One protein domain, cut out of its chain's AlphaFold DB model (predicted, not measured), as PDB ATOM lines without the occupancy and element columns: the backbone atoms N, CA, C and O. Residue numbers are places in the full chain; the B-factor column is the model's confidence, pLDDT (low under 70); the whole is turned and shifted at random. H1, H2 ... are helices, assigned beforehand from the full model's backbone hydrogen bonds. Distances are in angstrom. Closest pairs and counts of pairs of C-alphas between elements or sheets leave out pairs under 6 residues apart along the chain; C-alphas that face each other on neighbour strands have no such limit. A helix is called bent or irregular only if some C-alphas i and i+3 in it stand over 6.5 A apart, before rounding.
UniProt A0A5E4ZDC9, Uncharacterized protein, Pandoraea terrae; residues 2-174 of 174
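What this domain is: This is residues 2 to 174 of the 174 residues of an uncharacterized protein of Pandoraea terrae (UniProt A0A5E4ZDC9). Starting from residue 2, you meet a hairpin of two helices, H1 and H2, set at one end of the model and packed through H1 on H3; beyond H3 lies the main body, with H5 at its core. H3 crosses H5 at a steep tilt, H4, H5, H6 and H7 make an up-and-down bundle, and H8 and H10 cover another side of the body, with the short H9 near the start of H10. The printed part has 173 residues with ten named helices, H1 to H10 in chain order, and no named strand; the class is all helix. The whole is compact, with a radius of gyration of the C-alphas of 14.9 A, and spans 39 by 37 by 30 A.

Where its parts are: Find C-alpha 2 at (43.945, -19.063, 31.445); from there H1 runs through residues 2 to 15, 20.2 A long. H2 follows at residues 19 to 29. Look next at C-alpha 39, (35.816, -29.152, 25.944), where H3, the longest helix by residues, begins; it runs to residue 57 over 27.0 A. H4 holds residues 65 to 77 and is irregular, with C-alphas 73 and 76 standing 7.5 A apart. H5 holds residues 81 to 94, 19.7 A, and H6 residues 97 to 108, 16.7 A. H7 runs from residue 114 to 130, 24.3 A. H8 holds residues 134 to 142 and H9 residues 146 to 151. H10 begins at residue 156 and ends at C-alpha 172, (51.709, -51.998, 44.359), 24.4 A on; it has a kink of 27 degrees near residue 163.

How they stand to each other: Begin at H5, the hub, which touches H3, H4, H6 and H7. Against H3 it stands at a steep tilt of 49 degrees, the same way, and you find the closest C-alphas at Gly 47 and His 86, 4.4 A apart. H4, H5, H6 and H7 form a bundle, up and down, each running against the one before it. The hairpin of H4 and H5 touches through residues 83 to 87 of H5 alone, closest at the C-alphas of Met 77 and Ile 83, 6.7 A. H5 and H6, a hairpin, touch at a shallow tilt of 18 degrees, closest at the C-alphas of Ala 88 and Leu 100, 6.1 A. H6 and H7, also a hairpin, come closest at the C-alphas of Lys 104 and Leu 120, 6.1 A. H7 and H8 form a further hairpin, with the C-alphas of Ala 125 and Ala 137 closest at 4.5 A. H10 touches H8 at a steep tilt of 40 degrees, closest at the C-alphas of Tyr 134 and Ala 169, 4.7 A. H10 also touches H3, closest at the C-alphas of Gly 48 and Glu 158, 6.5 A. The hairpin of H9 and H10 only just touches, with 3 pairs of C-alphas within 8 A, the closest those of Arg 149 and Arg 159, 6.8 A. H3 touches H1 with residues 41 to 49 alone, closest at the C-alphas of Trp 7 and Asp 45, 6.5 A. H1 and H2 form a hairpin at a shallow tilt of 9 degrees, with the C-alphas of Ala 10 and Ala 22 closest at 4.3 A. Every O i to N i+4 pair is within hydrogen-bond range in H1, H2, H5, H6, H7, H8 and H9; the counts are 14 of 15 in H3, 10 of 13 in H10 and 4 of 9 in H4, where 7 of 10 O i to N i+3 pairs are within range.

The domain as a whole: The two C-alphas farthest apart are those of Leu 18 and Glu 111, 44.0 A. The printed part has no cut, and no link is long. The mean pLDDT of the printed part is 96.9, and no printed residue is under 70.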
ATOM      1  N   TYR A   2      43.739 -19.407  30.021       92.31
ATOM      2  CA  TYR A   2      43.945 -19.063  31.445       92.31
ATOM      3  C   TYR A   2      43.710 -20.242  32.412       92.31
ATOM      4  O   TYR A   2      44.604 -20.572  33.180       92.31
ATOM      5  N   SER A   3      42.561 -20.924  32.320       95.12
ATOM      6  CA  SER A   3      42.259 -22.106  33.148       95.12
ATOM      7  C   SER A   3      43.286 -23.231  32.989       95.12
ATOM      8  O   SER A   3      43.730 -23.792  33.978       95.12
ATOM      9  N   HIS A   4      43.754 -23.493  31.769       96.25
ATOM     10  CA  HIS A   4      44.780 -24.512  31.535       96.25
ATOM     11  C   HIS A   4      46.138 -24.140  32.162       96.25
ATOM     12  O   HIS A   4      46.841 -24.990  32.693       96.25
ATOM     13  N   VAL A   5      46.513 -22.855  32.180       96.25
ATOM     14  CA  VAL A   5      47.710 -22.410  32.919       96.25
ATOM     15  C   VAL A   5      47.527 -22.615  34.427       96.25
ATOM     16  O   VAL A   5      48.447 -23.074  35.098       96.25
ATOM     17  N   GLN A   6      46.334 -22.329  34.959       98.06
ATOM     18  CA  GLN A   6      46.010 -22.618  36.360       98.06
ATOM     19  C   GLN A   6      46.077 -24.118  36.666       98.06
ATOM     20  O   GLN A   6      46.500 -24.491  37.756       98.06
ATOM     21  N   TRP A   7      45.736 -24.972  35.702       98.00
ATOM     22  CA  TRP A   7      45.870 -26.416  35.842       98.00
ATOM     23  C   TRP A   7      47.330 -26.850  35.997       98.00
ATOM     24  O   TRP A   7      47.636 -27.595  36.925       98.00
ATOM     25  N   HIS A   8      48.256 -26.321  35.188       97.56
ATOM     26  CA  HIS A   8      49.693 -26.597  35.369       97.56
ATOM     27  C   HIS A   8      50.200 -26.155  36.747       97.56
ATOM     28  O   HIS A   8      50.968 -26.880  37.376       97.56
ATOM     29  N   LEU A   9      49.746 -25.001  37.247       97.94
ATOM     30  CA  LEU A   9      50.084 -24.546  38.600       97.94
ATOM     31  C   LEU A   9      49.512 -25.474  39.680       97.94
ATOM     32  O   LEU A   9      50.221 -25.795  40.628       97.94
ATOM     33  N   ALA A  10      48.277 -25.955  39.509       98.38
ATOM     34  CA  ALA A  10      47.659 -26.896  40.443       98.38
ATOM     35  C   ALA A  10      48.435 -28.219  40.478       98.38
ATOM     36  O   ALA A  10      48.647 -28.791  41.543       98.38
ATOM     37  N   LEU A  11      48.923 -28.687  39.323       97.38
ATOM     38  CA  LEU A  11      49.791 -29.860  39.262       97.38
ATOM     39  C   LEU A  11      51.143 -29.633  39.938       97.38
ATOM     40  O   LEU A  11      51.626 -30.534  40.618       97.38
ATOM     41  N   ALA A  12      51.748 -28.455  39.784       97.56
ATOM     42  CA  ALA A  12      53.002 -28.133  40.459       97.56
ATOM     43  C   ALA A  12      52.826 -28.112  41.988       97.56
ATOM     44  O   ALA A  12      53.615 -28.717  42.709       97.56
ATOM     45  N   GLU A  13      51.758 -27.484  42.484       98.44
ATOM     46  CA  GLU A  13      51.392 -27.497  43.908       98.44
ATOM     47  C   GLU A  13      51.177 -28.929  44.411       98.44
ATOM     48  O   GLU A  13      51.720 -29.317  45.447       98.44
ATOM     49  N   TRP A  14      50.458 -29.746  43.638       97.25
ATOM     50  CA  TRP A  14      50.216 -31.151  43.950       97.25
ATOM     51  C   TRP A  14      51.521 -31.956  44.042       97.25
ATOM     52  O   TRP A  14      51.723 -32.695  45.006       97.25
ATOM     53  N   GLN A  15      52.439 -31.769  43.087       94.75
ATOM     54  CA  GLN A  15      53.749 -32.435  43.061       94.75
ATOM     55  C   GLN A  15      54.635 -32.042  44.249       94.75
ATOM     56  O   GLN A  15      55.398 -32.870  44.741       94.75
ATOM     57  N   LEU A  16      54.512 -30.805  44.736       97.06
ATOM     58  CA  LEU A  16      55.214 -30.313  45.926       97.06
ATOM     59  C   LEU A  16      54.563 -30.764  47.246       97.06
ATOM     60  O   LEU A  16      55.019 -30.377  48.319       97.06
ATOM     61  N   GLY A  17      53.489 -31.557  47.191       95.94
ATOM     62  CA  GLY A  17      52.748 -32.007  48.370       95.94
ATOM     63  C   GLY A  17      51.785 -30.962  48.944       95.94
ATOM     64  O   GLY A  17      51.124 -31.238  49.946       95.94
ATOM     65  N   LEU A  18      51.632 -29.801  48.295       97.88
ATOM     66  CA  LEU A  18      50.705 -28.724  48.674       97.88
ATOM     67  C   LEU A  18      49.266 -29.075  48.257       97.88
ATOM     68  O   LEU A  18      48.610 -28.359  47.505       97.88
ATOM     69  N   THR A  19      48.785 -30.221  48.740       95.38
ATOM     70  CA  THR A  19      47.554 -30.887  48.286       95.38
ATOM     71  C   THR A  19      46.329 -29.988  48.395       95.38
ATOM     72  O   THR A  19      45.563 -29.879  47.445       95.38
ATOM     73  N   GLU A  20      46.152 -29.313  49.530       97.12
ATOM     74  CA  GLU A  20      45.006 -28.426  49.740       97.12
ATOM     75  C   GLU A  20      45.023 -27.236  48.769       97.12
ATOM     76  O   GLU A  20      44.001 -26.912  48.170       97.12
ATOM     77  N   GLN A  21      46.196 -26.634  48.544       98.44
ATOM     78  CA  GLN A  21      46.355 -25.513  47.612       98.44
ATOM     79  C   GLN A  21      46.054 -25.947  46.172       98.44
ATOM     80  O   GLN A  21      45.302 -25.268  45.470       98.44
ATOM     81  N   ALA A  22      46.560 -27.116  45.774       98.38
ATOM     82  CA  ALA A  22      46.292 -27.702  44.468       98.38
ATOM     83  C   ALA A  22      44.791 -27.924  44.234       98.38
ATOM     84  O   ALA A  22      44.270 -27.566  43.176       98.38
ATOM     85  N   TRP A  23      44.084 -28.471  45.229       97.94
ATOM     86  CA  TRP A  23      42.637 -28.681  45.171       97.94
ATOM     87  C   TRP A  23      41.864 -27.366  45.091       97.94
ATOM     88  O   TRP A  23      41.048 -27.199  44.185       97.94
ATOM     89  N   GLN A  24      42.176 -26.399  45.959       98.44
ATOM     90  CA  GLN A  24      41.553 -25.073  45.926       98.44
ATOM     91  C   GLN A  24      41.740 -24.399  44.559       98.44
ATOM     92  O   GLN A  24      40.813 -23.782  44.027       98.44
ATOM     93  N   ARG A  25      42.929 -24.526  43.954       98.50
ATOM     94  CA  ARG A  25      43.200 -23.992  42.616       98.50
ATOM     95  C   ARG A  25      42.421 -24.737  41.537       98.50
ATOM     96  O   ARG A  25      41.816 -24.084  40.684       98.50
ATOM     97  N   TYR A  26      42.432 -26.068  41.572       98.31
ATOM     98  CA  TYR A  26      41.698 -26.903  40.627       98.31
ATOM     99  C   TYR A  26      40.205 -26.562  40.634       98.31
ATOM    100  O   TYR A  26      39.645 -26.234  39.589       98.31
ATOM    101  N   GLU A  27      39.572 -26.551  41.805       97.69
ATOM    102  CA  GLU A  27      38.137 -26.281  41.947       97.69
ATOM    103  C   GLU A  27      37.780 -24.871  41.476       97.69
ATOM    104  O   GLU A  27      36.783 -24.670  40.781       97.69
ATOM    105  N   ARG A  28      38.636 -23.887  41.770       98.00
ATOM    106  CA  ARG A  28      38.386 -22.489  41.415       98.00
ATOM    107  C   ARG A  28      38.537 -22.181  39.926       98.00
ATOM    108  O   ARG A  28      37.874 -21.260  39.447       98.00
ATOM    109  N   TYR A  29      39.425 -22.872  39.209       98.00
ATOM    110  CA  TYR A  29      39.811 -22.460  37.852       98.00
ATOM    111  C   TYR A  29      39.733 -23.544  36.777       98.00
ATOM    112  O   TYR A  29      39.683 -23.190  35.594       98.00
ATOM    113  N   CYS A  30      39.777 -24.820  37.155       97.75
ATOM    114  CA  CYS A  30      40.070 -25.932  36.249       97.75
ATOM    115  C   CYS A  30      38.949 -26.972  36.196       97.75
ATOM    116  O   CYS A  30      38.793 -27.629  35.167       97.75
ATOM    117  N   ALA A  31      38.182 -27.114  37.277       97.50
ATOM    118  CA  ALA A  31      37.072 -28.051  37.352       97.50
ATOM    119  C   ALA A  31      36.033 -27.772  36.247       97.50
ATOM    120  O   ALA A  31      35.898 -26.621  35.810       97.50
ATOM    121  N   PRO A  32      35.295 -28.791  35.768       97.69
ATOM    122  CA  PRO A  32      34.319 -28.621  34.688       97.69
ATOM    123  C   PRO A  32      33.287 -27.507  34.918       97.69
ATOM    124  O   PRO A  32      32.814 -26.910  33.956       97.69
ATOM    125  N   GLU A  33      32.972 -27.196  36.173       97.06
ATOM    126  CA  GLU A  33      32.052 -26.139  36.598       97.06
ATOM    127  C   GLU A  33      32.615 -24.728  36.419       97.06
ATOM    128  O   GLU A  33      31.855 -23.781  36.217       97.06
ATOM    129  N   THR A  34      33.932 -24.563  36.542       97.25
ATOM    130  CA  THR A  34      34.578 -23.244  36.660       97.25
ATOM    131  C   THR A  34      35.509 -22.922  35.501       97.25
ATOM    132  O   THR A  34      35.815 -21.750  35.249       97.25
ATOM    133  N   THR A  35      35.955 -23.938  34.764       97.38
ATOM    134  CA  THR A  35      36.889 -23.760  33.659       97.38
ATOM    135  C   THR A  35      36.282 -22.983  32.497       97.38
ATOM    136  O   THR A  35      35.118 -23.128  32.131       97.38
ATOM    137  N   ARG A  36      37.122 -22.164  31.861       94.62
ATOM    138  CA  ARG A  36      36.801 -21.457  30.608       94.62
ATOM    139  C   ARG A  36      37.486 -22.093  29.401       94.62
ATOM    140  O   ARG A  36      37.604 -21.468  28.346       94.62
ATOM    141  N   CYS A  37      38.047 -23.286  29.572       95.44
ATOM    142  CA  CYS A  37      38.662 -24.035  28.490       95.44
ATOM    143  C   CYS A  37      37.615 -24.590  27.516       95.44
ATOM    144  O   CYS A  37      36.446 -24.776  27.849       95.44
ATOM    145  N   GLY A  38      38.063 -24.864  26.289       95.88
ATOM    146  CA  GLY A  38      37.294 -25.680  25.358       95.88
ATOM    147  C   GLY A  38      37.186 -27.123  25.864       95.88
ATOM    148  O   GLY A  38      37.972 -27.551  26.708       95.88
ATOM    149  N   PRO A  39      36.256 -27.910  25.316       95.75
ATOM    150  CA  PRO A  39      35.816 -29.152  25.944       95.75
ATOM    151  C   PRO A  39      36.880 -30.237  26.059       95.75
ATOM    152  O   PRO A  39      36.888 -30.973  27.039       95.75
ATOM    153  N   VAL A  40      37.779 -30.342  25.078       96.12
ATOM    154  CA  VAL A  40      38.866 -31.332  25.115       96.12
ATOM    155  C   VAL A  40      39.837 -31.017  26.250       96.12
ATOM    156  O   VAL A  40      40.228 -31.920  26.980       96.12
ATOM    157  N   LEU A  41      40.167 -29.736  26.446       96.44
ATOM    158  CA  LEU A  41      41.005 -29.305  27.564       96.44
ATOM    159  C   LEU A  41      40.276 -29.456  28.898       96.44
ATOM    160  O   LEU A  41      40.889 -29.887  29.859       96.44
ATOM    161  N   THR A  42      38.968 -29.190  28.965       98.00
ATOM    162  CA  THR A  42      38.181 -29.476  30.176       98.00
ATOM    163  C   THR A  42      38.255 -30.953  30.566       98.00
ATOM    164  O   THR A  42      38.468 -31.264  31.735       98.00
ATOM    165  N   LEU A  43      38.106 -31.868  29.599       98.19
ATOM    166  CA  LEU A  43      38.243 -33.303  29.841       98.19
ATOM    167  C   LEU A  43      39.659 -33.658  30.310       98.19
ATOM    168  O   LEU A  43      39.810 -34.397  31.281       98.19
ATOM    169  N   ALA A  44      40.676 -33.141  29.619       97.81
ATOM    170  CA  ALA A  44      42.067 -33.445  29.914       97.81
ATOM    171  C   ALA A  44      42.494 -32.930  31.293       97.81
ATOM    172  O   ALA A  44      43.038 -33.687  32.098       97.81
ATOM    173  N   ASP A  45      42.164 -31.673  31.595       98.12
ATOM    174  CA  ASP A  45      42.463 -31.027  32.869       98.12
ATOM    175  C   ASP A  45      41.774 -31.788  34.020       98.12
ATOM    176  O   ASP A  45      42.412 -32.134  35.019       98.12
ATOM    177  N   CYS A  46      40.487 -32.124  33.860       98.38
ATOM    178  CA  CYS A  46      39.714 -32.884  34.844       98.38
ATOM    179  C   CYS A  46      40.277 -34.297  35.046       98.38
ATOM    180  O   CYS A  46      40.684 -34.656  36.151       98.38
ATOM    181  N   GLY A  47      40.334 -35.108  33.988       97.81
ATOM    182  CA  GLY A  47      40.776 -36.498  34.092       97.81
ATOM    183  C   GLY A  47      42.233 -36.622  34.519       97.81
ATOM    184  O   GLY A  47      42.565 -37.486  35.326       97.81
ATOM    185  N   GLY A  48      43.095 -35.718  34.054       97.75
ATOM    186  CA  GLY A  48      44.506 -35.722  34.400       97.75
ATOM    187  C   GLY A  48      44.782 -35.295  35.836       97.75
ATOM    188  O   GLY A  48      45.748 -35.787  36.423       97.75
ATOM    189  N   PHE A  49      43.965 -34.413  36.417       98.25
ATOM    190  CA  PHE A  49      44.078 -34.054  37.831       98.25
ATOM    191  C   PHE A  49      43.526 -35.167  38.731       98.25
ATOM    192  O   PHE A  49      44.220 -35.628  39.637       98.25
ATOM    193  N   LEU A  50      42.313 -35.655  38.440       98.31
ATOM    194  CA  LEU A  50      41.657 -36.692  39.243       98.31
ATOM    195  C   LEU A  50      42.449 -38.002  39.257       98.31
ATOM    196  O   LEU A  50      42.701 -38.541  40.333       98.31
ATOM    197  N   LEU A  51      42.912 -38.471  38.091       98.38
ATOM    198  CA  LEU A  51      43.681 -39.713  38.012       98.38
ATOM    199  C   LEU A  51      44.983 -39.619  38.813       98.38
ATOM    200  O   LEU A  51      45.337 -40.564  39.506       98.38
ATOM    201  N   ARG A  52      45.683 -38.479  38.780       98.06
ATOM    202  CA  ARG A  52      46.888 -38.285  39.602       98.06
ATOM    203  C   ARG A  52      46.590 -38.434  41.081       98.06
ATOM    204  O   ARG A  52      47.309 -39.156  41.769       98.06
ATOM    205  N   GLU A  53      45.531 -37.783  41.559       97.75
ATOM    206  CA  GLU A  53      45.152 -37.913  42.961       97.75
ATOM    207  C   GLU A  53      44.814 -39.354  43.323       97.75
ATOM    208  O   GLU A  53      45.294 -39.866  44.338       97.75
ATOM    209  N   TYR A  54      44.028 -40.015  42.476       98.25
ATOM    210  CA  TYR A  54      43.648 -41.400  42.684       98.25
ATOM    211  C   TYR A  54      44.871 -42.322  42.753       98.25
ATOM    212  O   TYR A  54      44.988 -43.110  43.686       98.25
ATOM    213  N   LEU A  55      45.844 -42.175  41.851       97.81
ATOM    214  CA  LEU A  55      47.072 -42.979  41.871       97.81
ATOM    215  C   LEU A  55      47.909 -42.751  43.136       97.81
ATOM    216  O   LEU A  55      48.473 -43.701  43.687       97.81
ATOM    217  N   ARG A  56      47.983 -41.504  43.613       95.94
ATOM    218  CA  ARG A  56      48.748 -41.152  44.817       95.94
ATOM    219  C   ARG A  56      48.098 -41.669  46.095       95.94
ATOM    220  O   ARG A  56      48.801 -42.136  46.985       95.94
ATOM    221  N   THR A  57      46.780 -41.558  46.200       96.00
ATOM    222  CA  THR A  57      46.048 -41.800  47.455       96.00
ATOM    223  C   THR A  57      45.349 -43.155  47.508       96.00
ATOM    224  O   THR A  57      44.975 -43.602  48.588       96.00
ATOM    225  N   GLY A  58      45.107 -43.788  46.357       96.06
ATOM    226  CA  GLY A  58      44.229 -44.953  46.219       96.06
ATOM    227  C   GLY A  58      42.757 -44.669  46.545       96.06
ATOM    228  O   GLY A  58      41.950 -45.595  46.571       96.06
ATOM    229  N   THR A  59      42.394 -43.414  46.822       96.38
ATOM    230  CA  THR A  59      41.077 -43.046  47.346       96.38
ATOM    231  C   THR A  59      40.173 -42.563  46.221       96.38
ATOM    232  O   THR A  59      40.539 -41.668  45.458       96.38
ATOM    233  N   THR A  60      38.980 -43.147  46.126       97.50
ATOM    234  CA  THR A  60      37.946 -42.694  45.193       97.50
ATOM    235  C   THR A  60      37.193 -41.495  45.761       97.50
ATOM    236  O   THR A  60      37.162 -41.271  46.974       97.50
ATOM    237  N   ARG A  61      36.566 -40.703  44.892       94.00
ATOM    238  CA  ARG A  61      35.750 -39.561  45.310       94.00
ATOM    239  C   ARG A  61      34.482 -39.422  44.472       94.00
ATOM    240  O   ARG A  61      34.531 -39.663  43.268       94.00
ATOM    241  N   PRO A  62      33.368 -38.963  45.065       94.44
ATOM    242  CA  PRO A  62      32.191 -38.597  44.296       94.44
ATOM    243  C   PRO A  62      32.534 -37.551  43.232       94.44
ATOM    244  O   PRO A  62      33.292 -36.612  43.486       94.44
ATOM    245  N   ILE A  63      31.952 -37.711  42.047       94.62
ATOM    246  CA  ILE A  63      32.056 -36.743  40.958       94.62
ATOM    247  C   ILE A  63      30.771 -35.925  40.859       94.62
ATOM    248  O   ILE A  63      29.684 -36.394  41.199       94.62
ATOM    249  N   SER A  64      30.896 -34.681  40.415       96.19
ATOM    250  CA  SER A  64      29.754 -33.797  40.214       96.19
ATOM    251  C   SER A  64      28.996 -34.122  38.926       96.19
ATOM    252  O   SER A  64      29.515 -34.783  38.025       96.19
ATOM    253  N   ALA A  65      27.800 -33.551  38.777       96.62
ATOM    254  CA  ALA A  65      27.038 -33.646  37.535       96.62
ATOM    255  C   ALA A  65      27.797 -33.079  36.316       96.62
ATOM    256  O   ALA A  65      27.673 -33.612  35.216       96.62
ATOM    257  N   ALA A  66      28.605 -32.025  36.495       97.25
ATOM    258  CA  ALA A  66      29.392 -31.441  35.408       97.25
ATOM    259  C   ALA A  66      30.530 -32.372  34.961       97.25
ATOM    260  O   ALA A  66      30.798 -32.483  33.765       97.25
ATOM    261  N   VAL A  67      31.158 -33.079  35.906       97.00
ATOM    262  CA  VAL A  67      32.140 -34.128  35.602       97.00
ATOM    263  C   VAL A  67      31.455 -35.308  34.906       97.00
ATOM    264  O   VAL A  67      31.940 -35.752  33.868       97.00
ATOM    265  N   SER A  68      30.300 -35.771  35.398       95.06
ATOM    266  CA  SER A  68      29.526 -36.840  34.747       95.06
ATOM    267  C   SER A  68      29.118 -36.479  33.314       95.06
ATOM    268  O   SER A  68      29.208 -37.315  32.418       95.06
ATOM    269  N   ALA A  69      28.751 -35.220  33.054       96.62
ATOM    270  CA  ALA A  69      28.377 -34.745  31.719       96.62
ATOM    271  C   ALA A  69      29.521 -34.820  30.687       96.62
ATOM    272  O   ALA A  69      29.262 -34.814  29.480       96.62
ATOM    273  N   LEU A  70      30.785 -34.920  31.124       96.62
ATOM    274  CA  LEU A  70      31.907 -35.159  30.213       96.62
ATOM    275  C   LEU A  70      31.800 -36.523  29.531       96.62
ATOM    276  O   LEU A  70      32.174 -36.632  28.365       96.62
ATOM    277  N   PHE A  71      31.267 -37.540  30.213       93.06
ATOM    278  CA  PHE A  71      31.078 -38.855  29.612       93.06
ATOM    279  C   PHE A  71      30.104 -38.781  28.436       93.06
ATOM    280  O   PHE A  71      30.473 -39.138  27.321       93.06
ATOM    281  N   GLU A  72      28.912 -38.219  28.644       93.00
ATOM    282  CA  GLU A  72      27.907 -38.062  27.583       93.00
ATOM    283  C   GLU A  72      28.438 -37.273  26.387       93.00
ATOM    284  O   GLU A  72      28.179 -37.602  25.230       93.00
ATOM    285  N   ARG A  73      29.253 -36.250  26.654       96.31
ATOM    286  CA  ARG A  73      29.843 -35.422  25.606       96.31
ATOM    287  C   ARG A  73      30.864 -36.163  24.743       96.31
ATOM    288  O   ARG A  73      31.017 -35.828  23.569       96.31
ATOM    289  N   PHE A  74      31.600 -37.104  25.326       96.94
ATOM    290  CA  PHE A  74      32.777 -37.712  24.706       96.94
ATOM    291  C   PHE A  74      32.653 -39.219  24.453       96.94
ATOM    292  O   PHE A  74      33.545 -39.787  23.819       96.94
ATOM    293  N   ASN A  75      31.552 -39.866  24.857       93.12
ATOM    294  CA  ASN A  75      31.327 -41.304  24.659       93.12
ATOM    295  C   ASN A  75      31.484 -41.713  23.180       93.12
ATOM    296  O   ASN A  75      32.068 -42.750  22.858       93.12
ATOM    297  N   ALA A  76      31.076 -40.836  22.260       94.38
ATOM    298  CA  ALA A  76      31.132 -41.073  20.830       94.38
ATOM    299  C   ALA A  76      32.566 -41.042  20.265       94.38
ATOM    300  O   ALA A  76      32.783 -41.419  19.113       94.38
ATOM    301  N   MET A  77      33.536 -40.599  21.066       96.56
ATOM    302  CA  MET A  77      34.948 -40.445  20.716       96.56
ATOM    303  C   MET A  77      35.864 -41.382  21.515       96.56
ATOM    304  O   MET A  77      37.081 -41.235  21.452       96.56
ATOM    305  N   LEU A  78      35.314 -42.366  22.236       96.38
ATOM    306  CA  LEU A  78      36.095 -43.286  23.073       96.38
ATOM    307  C   LEU A  78      37.144 -44.110  22.305       96.38
ATOM    308  O   LEU A  78      38.094 -44.585  22.912       96.38
ATOM    309  N   SER A  79      37.031 -44.260  20.980       96.69
ATOM    310  CA  SER A  79      38.089 -44.882  20.162       96.69
ATOM    311  C   SER A  79      39.332 -44.007  19.975       96.69
ATOM    312  O   SER A  79      40.306 -44.479  19.393       96.69
ATOM    313  N   HIS A  80      39.307 -42.751  20.428       97.75
ATOM    314  CA  HIS A  80      40.474 -41.880  20.453       97.75
ATOM    315  C   HIS A  80      41.215 -42.047  21.796       97.75
ATOM    316  O   HIS A  80      40.656 -41.708  22.843       97.75
ATOM    317  N   PRO A  81      42.495 -42.462  21.803       98.12
ATOM    318  CA  PRO A  81      43.195 -42.881  23.022       98.12
ATOM    319  C   PRO A  81      43.335 -41.767  24.062       98.12
ATOM    320  O   PRO A  81      43.217 -42.026  25.257       98.12
ATOM    321  N   PHE A  82      43.508 -40.515  23.625       98.44
ATOM    322  CA  PHE A  82      43.487 -39.358  24.525       98.44
ATOM    323  C   PHE A  82      42.176 -39.248  25.310       98.44
ATOM    324  O   PHE A  82      42.193 -39.051  26.520       98.44
ATOM    325  N   ILE A  83      41.036 -39.387  24.630       98.44
ATOM    326  CA  ILE A  83      39.712 -39.284  25.248       98.44
ATOM    327  C   ILE A  83      39.491 -40.473  26.185       98.44
ATOM    328  O   ILE A  83      39.077 -40.279  27.327       98.44
ATOM    329  N   ALA A  84      39.834 -41.679  25.724       98.38
ATOM    330  CA  ALA A  84      39.712 -42.912  26.489       98.38
ATOM    331  C   ALA A  84      40.483 -42.856  27.815       98.38
ATOM    332  O   ALA A  84      39.913 -43.152  28.860       98.38
ATOM    333  N   LEU A  85      41.748 -42.417  27.787       98.62
ATOM    334  CA  LEU A  85      42.591 -42.311  28.981       98.62
ATOM    335  C   LEU A  85      41.986 -41.377  30.034       98.62
ATOM    336  O   LEU A  85      41.907 -41.736  31.207       98.62
ATOM    337  N   HIS A  86      41.550 -40.184  29.626       98.69
ATOM    338  CA  HIS A  86      41.041 -39.190  30.569       98.69
ATOM    339  C   HIS A  86      39.653 -39.561  31.104       98.69
ATOM    340  O   HIS A  86      39.418 -39.405  32.300       98.69
ATOM    341  N   LEU A  87      38.758 -40.105  30.269       98.38
ATOM    342  CA  LEU A  87      37.462 -40.603  30.743       98.38
ATOM    343  C   LEU A  87      37.617 -41.800  31.686       98.38
ATOM    344  O   LEU A  87      37.014 -41.797  32.757       98.38
ATOM    345  N   ALA A  88      38.463 -42.776  31.343       98.50
ATOM    346  CA  ALA A  88      38.745 -43.907  32.223       98.50
ATOM    347  C   ALA A  88      39.356 -43.441  33.551       98.50
ATOM    348  O   ALA A  88      38.976 -43.927  34.612       98.50
ATOM    349  N   GLY A  89      40.253 -42.451  33.509       98.44
ATOM    350  CA  GLY A  89      40.824 -41.839  34.705       98.44
ATOM    351  C   GLY A  89      39.767 -41.216  35.620       98.44
ATOM    352  O   GLY A  89      39.813 -41.431  36.832       98.44
ATOM    353  N   ILE A  90      38.782 -40.506  35.058       98.56
ATOM    354  CA  ILE A  90      37.638 -39.964  35.816       98.56
ATOM    355  C   ILE A  90      36.832 -41.099  36.455       98.56
ATOM    356  O   ILE A  90      36.562 -41.048  37.652       98.56
ATOM    357  N   GLN A  91      36.478 -42.127  35.682       98.38
ATOM    358  CA  GLN A  91      35.664 -43.253  36.154       98.38
ATOM    359  C   GLN A  91      36.364 -44.040  37.269       98.38
ATOM    360  O   GLN A  91      35.756 -44.309  38.302       98.38
ATOM    361  N   ALA A  92      37.657 -44.339  37.113       98.50
ATOM    362  CA  ALA A  92      38.455 -44.992  38.149       98.50
ATOM    363  C   ALA A  92      38.545 -44.139  39.420       98.50
ATOM    364  O   ALA A  92      38.311 -44.640  40.517       98.50
ATOM    365  N   SER A  93      38.787 -42.832  39.272       98.38
ATOM    366  CA  SER A  93      38.817 -41.896  40.404       98.38
ATOM    367  C   SER A  93      37.459 -41.778  41.104       98.38
ATOM    368  O   SER A  93      37.408 -41.469  42.291       98.38
ATOM    369  N   ALA A  94      36.361 -42.037  40.392       98.06
ATOM    370  CA  ALA A  94      35.011 -42.093  40.943       98.06
ATOM    371  C   ALA A  94      34.661 -43.447  41.588       98.06
ATOM    372  O   ALA A  94      33.637 -43.557  42.259       98.06
ATOM    373  N   GLY A  95      35.484 -44.483  41.389       97.75
ATOM    374  CA  GLY A  95      35.152 -45.862  41.755       97.75
ATOM    375  C   GLY A  95      34.079 -46.499  40.864       97.75
ATOM    376  O   GLY A  95      33.506 -47.522  41.236       97.75
ATOM    377  N   ASP A  96      33.795 -45.920  39.695       97.44
ATOM    378  CA  ASP A  96      32.746 -46.386  38.788       97.44
ATOM    379  C   ASP A  96      33.270 -47.464  37.829       97.44
ATOM    380  O   ASP A  96      33.553 -47.249  36.645       97.44
ATOM    381  N   ILE A  97      33.407 -48.668  38.378       97.00
ATOM    382  CA  ILE A  97      33.839 -49.855  37.640       97.00
ATOM    383  C   ILE A  97      32.849 -50.221  36.521       97.00
ATOM    384  O   ILE A  97      33.256 -50.752  35.487       97.00
ATOM    385  N   ALA A  98      31.558 -49.931  36.697       96.25
ATOM    386  CA  ALA A  98      30.548 -50.212  35.683       96.25
ATOM    387  C   ALA A  98      30.729 -49.309  34.453       96.25
ATOM    388  O   ALA A  98      30.668 -49.800  33.324       96.25
ATOM    389  N   ALA A  99      31.018 -48.021  34.650       95.88
ATOM    390  CA  ALA A  99      31.292 -47.090  33.558       95.88
ATOM    391  C   ALA A  99      32.584 -47.429  32.792       95.88
ATOM    392  O   ALA A  99      32.638 -47.258  31.569       95.88
ATOM    393  N   LEU A 100      33.602 -47.976  33.467       97.25
ATOM    394  CA  LEU A 100      34.805 -48.496  32.803       97.25
ATOM    395  C   LEU A 100      34.471 -49.653  31.847       97.25
ATOM    396  O   LEU A 100      34.911 -49.650  30.695       97.25
ATOM    397  N   GLU A 101      33.637 -50.603  32.278       96.81
ATOM    398  CA  GLU A 101      33.199 -51.709  31.413       96.81
ATOM    399  C   GLU A 101      32.318 -51.237  30.256       96.81
ATOM    400  O   GLU A 101      32.479 -51.701  29.126       96.81
ATOM    401  N   GLN A 102      31.436 -50.265  30.495       96.12
ATOM    402  CA  GLN A 102      30.651 -49.642  29.427       96.12
ATOM    403  C   GLN A 102      31.556 -48.963  28.394       96.12
ATOM    404  O   GLN A 102      31.337 -49.108  27.192       96.12
ATOM    405  N   SER A 103      32.609 -48.277  28.843       97.25
ATOM    406  CA  SER A 103      33.581 -47.636  27.951       97.25
ATOM    407  C   SER A 103      34.314 -48.672  27.104       97.25
ATOM    408  O   SER A 103      34.412 -48.520  25.885       97.25
ATOM    409  N   LYS A 104      34.758 -49.774  27.716       97.00
ATOM    410  CA  LYS A 104      35.381 -50.898  27.007       97.00
ATOM    411  C   LYS A 104      34.445 -51.510  25.961       97.00
ATOM    412  O   LYS A 104      34.855 -51.711  24.814       97.00
ATOM    413  N   ALA A 105      33.189 -51.766  26.326       96.38
ATOM    414  CA  ALA A 105      32.180 -52.289  25.408       96.38
ATOM    415  C   ALA A 105      31.925 -51.326  24.234       96.38
ATOM    416  O   ALA A 105      31.906 -51.753  23.079       96.38
ATOM    417  N   ALA A 106      31.822 -50.021  24.508       96.00
ATOM    418  CA  ALA A 106      31.596 -48.994  23.494       96.00
ATOM    419  C   ALA A 106      32.744 -48.886  22.478       96.00
ATOM    420  O   ALA A 106      32.490 -48.649  21.296       96.00
ATOM    421  N   ILE A 107      33.999 -49.071  22.904       97.44
ATOM    422  CA  ILE A 107      35.138 -49.090  21.973       97.44
ATOM    423  C   ILE A 107      35.160 -50.403  21.181       97.44
ATOM    424  O   ILE A 107      35.424 -50.384  19.982       97.44
ATOM    425  N   THR A 108      34.847 -51.531  21.827       96.06
ATOM    426  CA  THR A 108      34.832 -52.864  21.195       96.06
ATOM    427  C   THR A 108      33.778 -52.974  20.092       96.06
ATOM    428  O   THR A 108      34.008 -53.639  19.088       96.06
ATOM    429  N   ALA A 109      32.636 -52.304  20.255       94.38
ATOM    430  CA  ALA A 109      31.555 -52.289  19.271       94.38
ATOM    431  C   ALA A 109      31.875 -51.485  17.993       94.38
ATOM    432  O   ALA A 109      31.080 -51.490  17.054       94.38
ATOM    433  N   ARG A 110      33.002 -50.765  17.950       91.38
ATOM    434  CA  ARG A 110      33.412 -49.936  16.809       91.38
ATOM    435  C   ARG A 110      34.381 -50.676  15.900       91.38
ATOM    436  O   ARG A 110      35.005 -51.657  16.295       91.38
ATOM    437  N   GLU A 111      34.536 -50.166  14.681       88.62
ATOM    438  CA  GLU A 111      35.487 -50.728  13.727       88.62
ATOM    439  C   GLU A 111      36.917 -50.758  14.300       88.62
ATOM    440  O   GLU A 111      37.408 -49.745  14.820       88.62
ATOM    441  N   PRO A 112      37.614 -51.906  14.210       93.69
ATOM    442  CA  PRO A 112      38.972 -52.021  14.713       93.69
ATOM    443  C   PRO A 112      39.937 -51.073  13.995       93.69
ATOM    444  O   PRO A 112      40.095 -51.108  12.779       93.69
ATOM    445  N   SER A 113      40.674 -50.284  14.771       96.25
ATOM    446  CA  SER A 113      41.776 -49.436  14.308       96.25
ATOM    447  C   SER A 113      42.914 -49.458  15.326       96.25
ATOM    448  O   SER A 113      42.726 -49.910  16.458       96.25
ATOM    449  N   ASP A 114      44.096 -48.959  14.959       96.56
ATOM    450  CA  ASP A 114      45.205 -48.830  15.916       96.56
ATOM    451  C   ASP A 114      44.837 -47.929  17.100       96.56
ATOM    452  O   ASP A 114      45.142 -48.259  18.246       96.56
ATOM    453  N   GLN A 115      44.104 -46.841  16.841       96.94
ATOM    454  CA  GLN A 115      43.605 -45.954  17.891       96.94
ATOM    455  C   GLN A 115      42.590 -46.655  18.799       96.94
ATOM    456  O   GLN A 115      42.701 -46.549  20.020       96.94
ATOM    457  N   ALA A 116      41.653 -47.425  18.236       97.62
ATOM    458  CA  ALA A 116      40.692 -48.187  19.031       97.62
ATOM    459  C   ALA A 116      41.390 -49.261  19.885       97.62
ATOM    460  O   ALA A 116      41.093 -49.380  21.070       97.62
ATOM    461  N   ARG A 117      42.372 -49.986  19.330       97.81
ATOM    462  CA  ARG A 117      43.175 -50.976  20.073       97.81
ATOM    463  C   ARG A 117      43.960 -50.345  21.219       97.81
ATOM    464  O   ARG A 117      43.986 -50.901  22.316       97.81
ATOM    465  N   LEU A 118      44.591 -49.195  20.978       98.19
ATOM    466  CA  LEU A 118      45.305 -48.460  22.020       98.19
ATOM    467  C   LEU A 118      44.340 -47.944  23.095       98.19
ATOM    468  O   LEU A 118      44.627 -48.080  24.279       98.19
ATOM    469  N   SER A 119      43.178 -47.427  22.693       98.56
ATOM    470  CA  SER A 119      42.126 -46.977  23.611       98.56
ATOM    471  C   SER A 119      41.634 -48.110  24.510       98.56
ATOM    472  O   SER A 119      41.604 -47.929  25.724       98.56
ATOM    473  N   LEU A 120      41.336 -49.295  23.952       98.25
ATOM    474  CA  LEU A 120      40.982 -50.480  24.747       98.25
ATOM    475  C   LEU A 120      42.069 -50.801  25.767       98.25
ATOM    476  O   LEU A 120      41.765 -50.983  26.936       98.25
ATOM    477  N   ARG A 121      43.334 -50.837  25.336       98.38
ATOM    478  CA  ARG A 121      44.449 -51.192  26.216       98.38
ATOM    479  C   ARG A 121      44.624 -50.202  27.369       98.38
ATOM    480  O   ARG A 121      44.945 -50.618  28.478       98.38
ATOM    481  N   LEU A 122      44.414 -48.911  27.115       98.75
ATOM    482  CA  LEU A 122      44.458 -47.875  28.149       98.75
ATOM    483  C   LEU A 122      43.294 -48.024  29.138       98.75
ATOM    484  O   LEU A 122      43.523 -47.986  30.344       98.75
ATOM    485  N   VAL A 123      42.070 -48.248  28.646       98.69
ATOM    486  CA  VAL A 123      40.895 -48.496  29.502       98.69
ATOM    487  C   VAL A 123      41.076 -49.778  30.317       98.69
ATOM    488  O   VAL A 123      40.811 -49.771  31.514       98.69
ATOM    489  N   ASP A 124      41.583 -50.850  29.705       98.50
ATOM    490  CA  ASP A 124      41.877 -52.118  30.376       98.50
ATOM    491  C   ASP A 124      42.886 -51.930  31.507       98.50
ATOM    492  O   ASP A 124      42.626 -52.373  32.620       98.50
ATOM    493  N   ALA A 125      43.994 -51.226  31.260       98.75
ATOM    494  CA  ALA A 125      45.004 -50.970  32.282       98.75
ATOM    495  C   ALA A 125      44.452 -50.166  33.469       98.75
ATOM    496  O   ALA A 125      44.701 -50.508  34.625       98.75
ATOM    497  N   VAL A 126      43.670 -49.118  33.194       98.81
ATOM    498  CA  VAL A 126      43.010 -48.322  34.240       98.81
ATOM    499  C   VAL A 126      42.002 -49.174  35.019       98.81
ATOM    500  O   VAL A 126      41.939 -49.092  36.243       98.81
ATOM    501  N   SER A 127      41.246 -50.025  34.328       98.56
ATOM    502  CA  SER A 127      40.235 -50.897  34.926       98.56
ATOM    503  C   SER A 127      40.848 -52.014  35.780       98.56
ATOM    504  O   SER A 127      40.368 -52.293  36.879       98.56
ATOM    505  N   GLN A 128      41.954 -52.608  35.324       98.62
ATOM    506  CA  GLN A 128      42.771 -53.549  36.095       98.62
ATOM    507  C   GLN A 128      43.297 -52.886  37.370       98.62
ATOM    508  O   GLN A 128      43.084 -53.401  38.468       98.62
ATOM    509  N   PHE A 129      43.892 -51.696  37.244       98.75
ATOM    510  CA  PHE A 129      44.377 -50.937  38.394       98.75
ATOM    511  C   PHE A 129      43.251 -50.656  39.397       98.75
ATOM    512  O   PHE A 129      43.406 -50.926  40.586       98.75
ATOM    513  N   ALA A 130      42.092 -50.192  38.921       98.31
ATOM    514  CA  ALA A 130      40.947 -49.869  39.773       98.31
ATOM    515  C   ALA A 130      40.370 -51.083  40.527       98.31
ATOM    516  O   ALA A 130      39.728 -50.923  41.564       98.31
ATOM    517  N   ARG A 131      40.618 -52.301  40.033       97.94
ATOM    518  CA  ARG A 131      40.221 -53.572  40.665       97.94
ATOM    519  C   ARG A 131      41.296 -54.183  41.561       97.94
ATOM    520  O   ARG A 131      41.101 -55.290  42.056       97.94
ATOM    521  N   GLY A 132      42.426 -53.506  41.747       97.81
ATOM    522  CA  GLY A 132      43.563 -54.038  42.496       97.81
ATOM    523  C   GLY A 132      44.391 -55.081  41.738       97.81
ATOM    524  O   GLY A 132      45.239 -55.737  42.334       97.81
ATOM    525  N   GLN A 133      44.172 -55.242  40.430       98.50
ATOM    526  CA  GLN A 133      44.918 -56.154  39.551       98.50
ATOM    527  C   GLN A 133      46.202 -55.462  39.072       98.50
ATOM    528  O   GLN A 133      46.379 -55.145  37.893       98.50
ATOM    529  N   TYR A 134      47.060 -55.099  40.029       98.62
ATOM    530  CA  TYR A 134      48.188 -54.200  39.783       98.62
ATOM    531  C   TYR A 134      49.256 -54.825  38.877       98.62
ATOM    532  O   TYR A 134      49.783 -54.143  37.996       98.62
ATOM    533  N   ALA A 135      49.528 -56.124  39.028       98.56
ATOM    534  CA  ALA A 135      50.479 -56.837  38.175       98.56
ATOM    535  C   ALA A 135      50.003 -56.862  36.711       98.56
ATOM    536  O   ALA A 135      50.759 -56.530  35.794       98.56
ATOM    537  N   GLU A 136      48.724 -57.167  36.488       98.62
ATOM    538  CA  GLU A 136      48.108 -57.187  35.163       98.62
ATOM    539  C   GLU A 136      48.071 -55.795  34.525       98.62
ATOM    540  O   GLU A 136      48.345 -55.665  33.326       98.62
ATOM    541  N   ALA A 137      47.778 -54.757  35.316       98.69
ATOM    542  CA  ALA A 137      47.812 -53.368  34.866       98.69
ATOM    543  C   ALA A 137      49.218 -52.972  34.394       98.69
ATOM    544  O   ALA A 137      49.378 -52.474  33.274       98.69
ATOM    545  N   ALA A 138      50.245 -53.250  35.206       98.62
ATOM    546  CA  ALA A 138      51.636 -52.960  34.866       98.62
ATOM    547  C   ALA A 138      52.058 -53.678  33.575       98.62
ATOM    548  O   ALA A 138      52.612 -53.061  32.665       98.62
ATOM    549  N   ASP A 139      51.737 -54.963  33.441       98.50
ATOM    550  CA  ASP A 139      52.076 -55.739  32.249       98.50
ATOM    551  C   ASP A 139      51.337 -55.260  30.996       98.50
ATOM    552  O   ASP A 139      51.896 -55.258  29.895       98.50
ATOM    553  N   THR A 140      50.088 -54.818  31.138       98.62
ATOM    554  CA  THR A 140      49.321 -54.220  30.040       98.62
ATOM    555  C   THR A 140      49.961 -52.924  29.549       98.62
ATOM    556  O   THR A 140      50.078 -52.731  28.333       98.62
ATOM    557  N   LEU A 141      50.442 -52.083  30.465       98.50
ATOM    558  CA  LEU A 141      51.080 -50.801  30.153       98.50
ATOM    559  C   LEU A 141      52.475 -50.970  29.542       98.50
ATOM    560  O   LEU A 141      52.771 -50.315  28.539       98.50
ATOM    561  N   LYS A 142      53.290 -51.905  30.047       97.81
ATOM    562  CA  LYS A 142      54.620 -52.233  29.487       97.81
ATOM    563  C   LYS A 142      54.570 -52.601  28.006       97.81
ATOM    564  O   LYS A 142      55.509 -52.347  27.259       97.81
ATOM    565  N   ARG A 143      53.463 -53.201  27.557       97.56
ATOM    566  CA  ARG A 143      53.269 -53.589  26.151       97.56
ATOM    567  C   ARG A 143      52.943 -52.407  25.229       97.56
ATOM    568  O   ARG A 143      52.884 -52.613  24.017       97.56
ATOM    569  N   ILE A 144      52.660 -51.213  25.758       97.88
ATOM    570  CA  ILE A 144      52.437 -49.994  24.963       97.88
ATOM    571  C   ILE A 144      53.798 -49.403  24.595       97.88
ATOM    572  O   ILE A 144      54.521 -48.928  25.473       97.88
ATOM    573  N   SER A 145      54.131 -49.404  23.302       97.31
ATOM    574  CA  SER A 145      55.416 -48.882  22.824       97.31
ATOM    575  C   SER A 145      55.552 -47.374  23.062       97.31
ATOM    576  O   SER A 145      54.558 -46.655  23.190       97.31
ATOM    577  N   ALA A 146      56.789 -46.870  23.073       95.69
ATOM    578  CA  ALA A 146      57.051 -45.436  23.194       95.69
ATOM    579  C   ALA A 146      56.323 -44.620  22.106       95.69
ATOM    580  O   ALA A 146      55.687 -43.611  22.416       95.69
ATOM    581  N   ASP A 147      56.325 -45.101  20.859       96.81
ATOM    582  CA  ASP A 147      55.623 -44.455  19.744       96.81
ATOM    583  C   ASP A 147      54.106 -44.438  19.950       96.81
ATOM    584  O   ASP A 147      53.457 -43.425  19.692       96.81
ATOM    585  N   GLN A 148      53.530 -45.522  20.483       97.19
ATOM    586  CA  GLN A 148      52.110 -45.559  20.833       97.19
ATOM    587  C   GLN A 148      51.781 -44.561  21.944       97.19
ATOM    588  O   GLN A 148      50.765 -43.875  21.852       97.19
ATOM    589  N   ARG A 149      52.645 -44.426  22.962       97.00
ATOM    590  CA  ARG A 149      52.470 -43.415  24.018       97.00
ATOM    591  C   ARG A 149      52.484 -42.010  23.430       97.00
ATOM    592  O   ARG A 149      51.583 -41.234  23.726       97.00
ATOM    593  N   VAL A 150      53.445 -41.688  22.560       95.00
ATOM    594  CA  VAL A 150      53.496 -40.392  21.853       95.00
ATOM    595  C   VAL A 150      52.241 -40.179  20.999       95.00
ATOM    596  O   VAL A 150      51.647 -39.099  21.046       95.00
ATOM    597  N   GLY A 151      51.797 -41.222  20.294       94.44
ATOM    598  CA  GLY A 151      50.615 -41.231  19.431       94.44
ATOM    599  C   GLY A 151      49.279 -41.022  20.148       94.44
ATOM    600  O   GLY A 151      48.289 -40.726  19.484       94.44
ATOM    601  N   VAL A 152      49.232 -41.090  21.486       96.12
ATOM    602  CA  VAL A 152      48.051 -40.666  22.260       96.12
ATOM    603  C   VAL A 152      47.727 -39.189  22.013       96.12
ATOM    604  O   VAL A 152      46.560 -38.810  22.054       96.12
ATOM    605  N   GLY A 153      48.726 -38.358  21.700       92.81
ATOM    606  CA  GLY A 153      48.547 -36.925  21.470       92.81
ATOM    607  C   GLY A 153      48.608 -36.098  22.755       92.81
ATOM    608  O   GLY A 153      49.120 -36.556  23.779       92.81
ATOM    609  N   GLY A 154      48.170 -34.840  22.678       91.38
ATOM    610  CA  GLY A 154      48.259 -33.873  23.779       91.38
ATOM    611  C   GLY A 154      49.681 -33.372  24.071       91.38
ATOM    612  O   GLY A 154      50.610 -33.490  23.266       91.38
ATOM    613  N   SER A 155      49.857 -32.795  25.247       91.00
ATOM    614  CA  SER A 155      51.122 -32.372  25.836       91.00
ATOM    615  C   SER A 155      51.841 -33.535  26.528       91.00
ATOM    616  O   SER A 155      51.263 -34.579  26.840       91.00
ATOM    617  N   ARG A 156      53.133 -33.350  26.825       90.69
ATOM    618  CA  ARG A 156      53.905 -34.327  27.611       90.69
ATOM    619  C   ARG A 156      53.292 -34.561  28.996       90.69
ATOM    620  O   ARG A 156      53.308 -35.691  29.473       90.69
ATOM    621  N   VAL A 157      52.745 -33.515  29.620       90.69
ATOM    622  CA  VAL A 157      52.135 -33.595  30.956       90.69
ATOM    623  C   VAL A 157      50.856 -34.433  30.930       90.69
ATOM    624  O   VAL A 157      50.555 -35.105  31.905       90.69
ATOM    625  N   GLU A 158      50.116 -34.485  29.829       92.56
ATOM    626  CA  GLU A 158      48.953 -35.378  29.730       92.56
ATOM    627  C   GLU A 158      49.392 -36.832  29.495       92.56
ATOM    628  O   GLU A 158      48.892 -37.743  30.149       92.56
ATOM    629  N   ARG A 159      50.399 -37.061  28.641       93.44
ATOM    630  CA  ARG A 159      50.887 -38.421  28.338       93.44
ATOM    631  C   ARG A 159      51.592 -39.116  29.498       93.44
ATOM    632  O   ARG A 159      51.490 -40.334  29.605       93.44
ATOM    633  N   VAL A 160      52.263 -38.366  30.378       95.44
ATOM    634  CA  VAL A 160      52.971 -38.946  31.539       95.44
ATOM    635  C   VAL A 160      52.025 -39.683  32.496       95.44
ATOM    636  O   VAL A 160      52.483 -40.458  33.322       95.44
ATOM    637  N   LEU A 161      50.702 -39.496  32.381       97.69
ATOM    638  CA  LEU A 161      49.713 -40.300  33.105       97.69
ATOM    639  C   LEU A 161      49.889 -41.806  32.878       97.69
ATOM    640  O   LEU A 161      49.674 -42.576  33.806       97.69
ATOM    641  N   ILE A 162      50.301 -42.216  31.675       98.44
ATOM    642  CA  ILE A 162      50.551 -43.627  31.348       98.44
ATOM    643  C   ILE A 162      51.745 -44.140  32.164       98.44
ATOM    644  O   ILE A 162      51.661 -45.205  32.770       98.44
ATOM    645  N   ASP A 163      52.818 -43.347  32.238       97.88
ATOM    646  CA  ASP A 163      54.027 -43.677  33.002       97.88
ATOM    647  C   ASP A 163      53.751 -43.692  34.518       97.88
ATOM    648  O   ASP A 163      54.232 -44.570  35.234       97.88
ATOM    649  N   LEU A 164      52.947 -42.739  35.010       98.00
ATOM    650  CA  LEU A 164      52.525 -42.665  36.413       98.00
ATOM    651  C   LEU A 164      51.670 -43.871  36.809       98.00
ATOM    652  O   LEU A 164      51.908 -44.467  37.857       98.00
ATOM    653  N   LEU A 165      50.697 -44.238  35.970       98.69
ATOM    654  CA  LEU A 165      49.854 -45.412  36.188       98.69
ATOM    655  C   LEU A 165      50.697 -46.691  36.205       98.69
ATOM    656  O   LEU A 165      50.535 -47.513  37.100       98.69
ATOM    657  N   GLU A 166      51.618 -46.844  35.252       98.62
ATOM    658  CA  GLU A 166      52.491 -48.020  35.160       98.62
ATOM    659  C   GLU A 166      53.419 -48.142  36.365       98.62
ATOM    660  O   GLU A 166      53.514 -49.215  36.958       98.62
ATOM    661  N   THR A 167      54.072 -47.042  36.742       98.38
ATOM    662  CA  THR A 167      54.980 -47.005  37.892       98.38
ATOM    663  C   THR A 167      54.224 -47.367  39.161       98.38
ATOM    664  O   THR A 167      54.648 -48.251  39.901       98.38
ATOM    665  N   ARG A 168      53.050 -46.761  39.370       98.38
ATOM    666  CA  ARG A 168      52.241 -47.036  40.554       98.38
ATOM    667  C   ARG A 168      51.727 -48.475  40.592       98.38
ATOM    668  O   ARG A 168      51.707 -49.086  41.655       98.38
ATOM    669  N   ALA A 169      51.322 -49.019  39.447       98.56
ATOM    670  CA  ALA A 169      50.910 -50.414  39.332       98.56
ATOM    671  C   ALA A 169      52.063 -51.368  39.685       98.56
ATOM    672  O   ALA A 169      51.866 -52.326  40.424       98.56
ATOM    673  N   ALA A 170      53.278 -51.081  39.209       98.38
ATOM    674  CA  ALA A 170      54.457 -51.881  39.521       98.38
ATOM    675  C   ALA A 170      54.839 -51.815  41.010       98.38
ATOM    676  O   ALA A 170      55.171 -52.844  41.588       98.38
ATOM    677  N   GLU A 171      54.752 -50.637  41.639       98.12
ATOM    678  CA  GLU A 171      55.000 -50.465  43.080       98.12
ATOM    679  C   GLU A 171      54.033 -51.273  43.949       98.12
ATOM    680  O   GLU A 171      54.445 -51.837  44.955       98.12
ATOM    681  N   LEU A 172      52.748 -51.309  43.585       97.75
ATOM    682  CA  LEU A 172      51.709 -51.998  44.359       97.75
ATOM    683  C   LEU A 172      51.653 -53.511  44.103       97.75
ATOM    684  O   LEU A 172      50.976 -54.226  44.839       97.75
ATOM    685  N   ALA A 173      52.316 -53.994  43.051       96.12
ATOM    686  CA  ALA A 173      52.421 -55.415  42.729       96.12
ATOM    687  C   ALA A 173      53.619 -56.112  43.405       96.12
ATOM    688  O   ALA A 173      53.709 -57.339  43.331       96.12
ATOM    689  N   ALA A 174      54.541 -55.342  43.994       86.88
ATOM    690  CA  ALA A 174      55.743 -55.821  44.682       86.88
ATOM    691  C   ALA A 174      55.475 -56.112  46.166       86.88
ATOM    692  O   ALA A 174      56.061 -57.098  46.666       86.88
TER     693      ALA A 174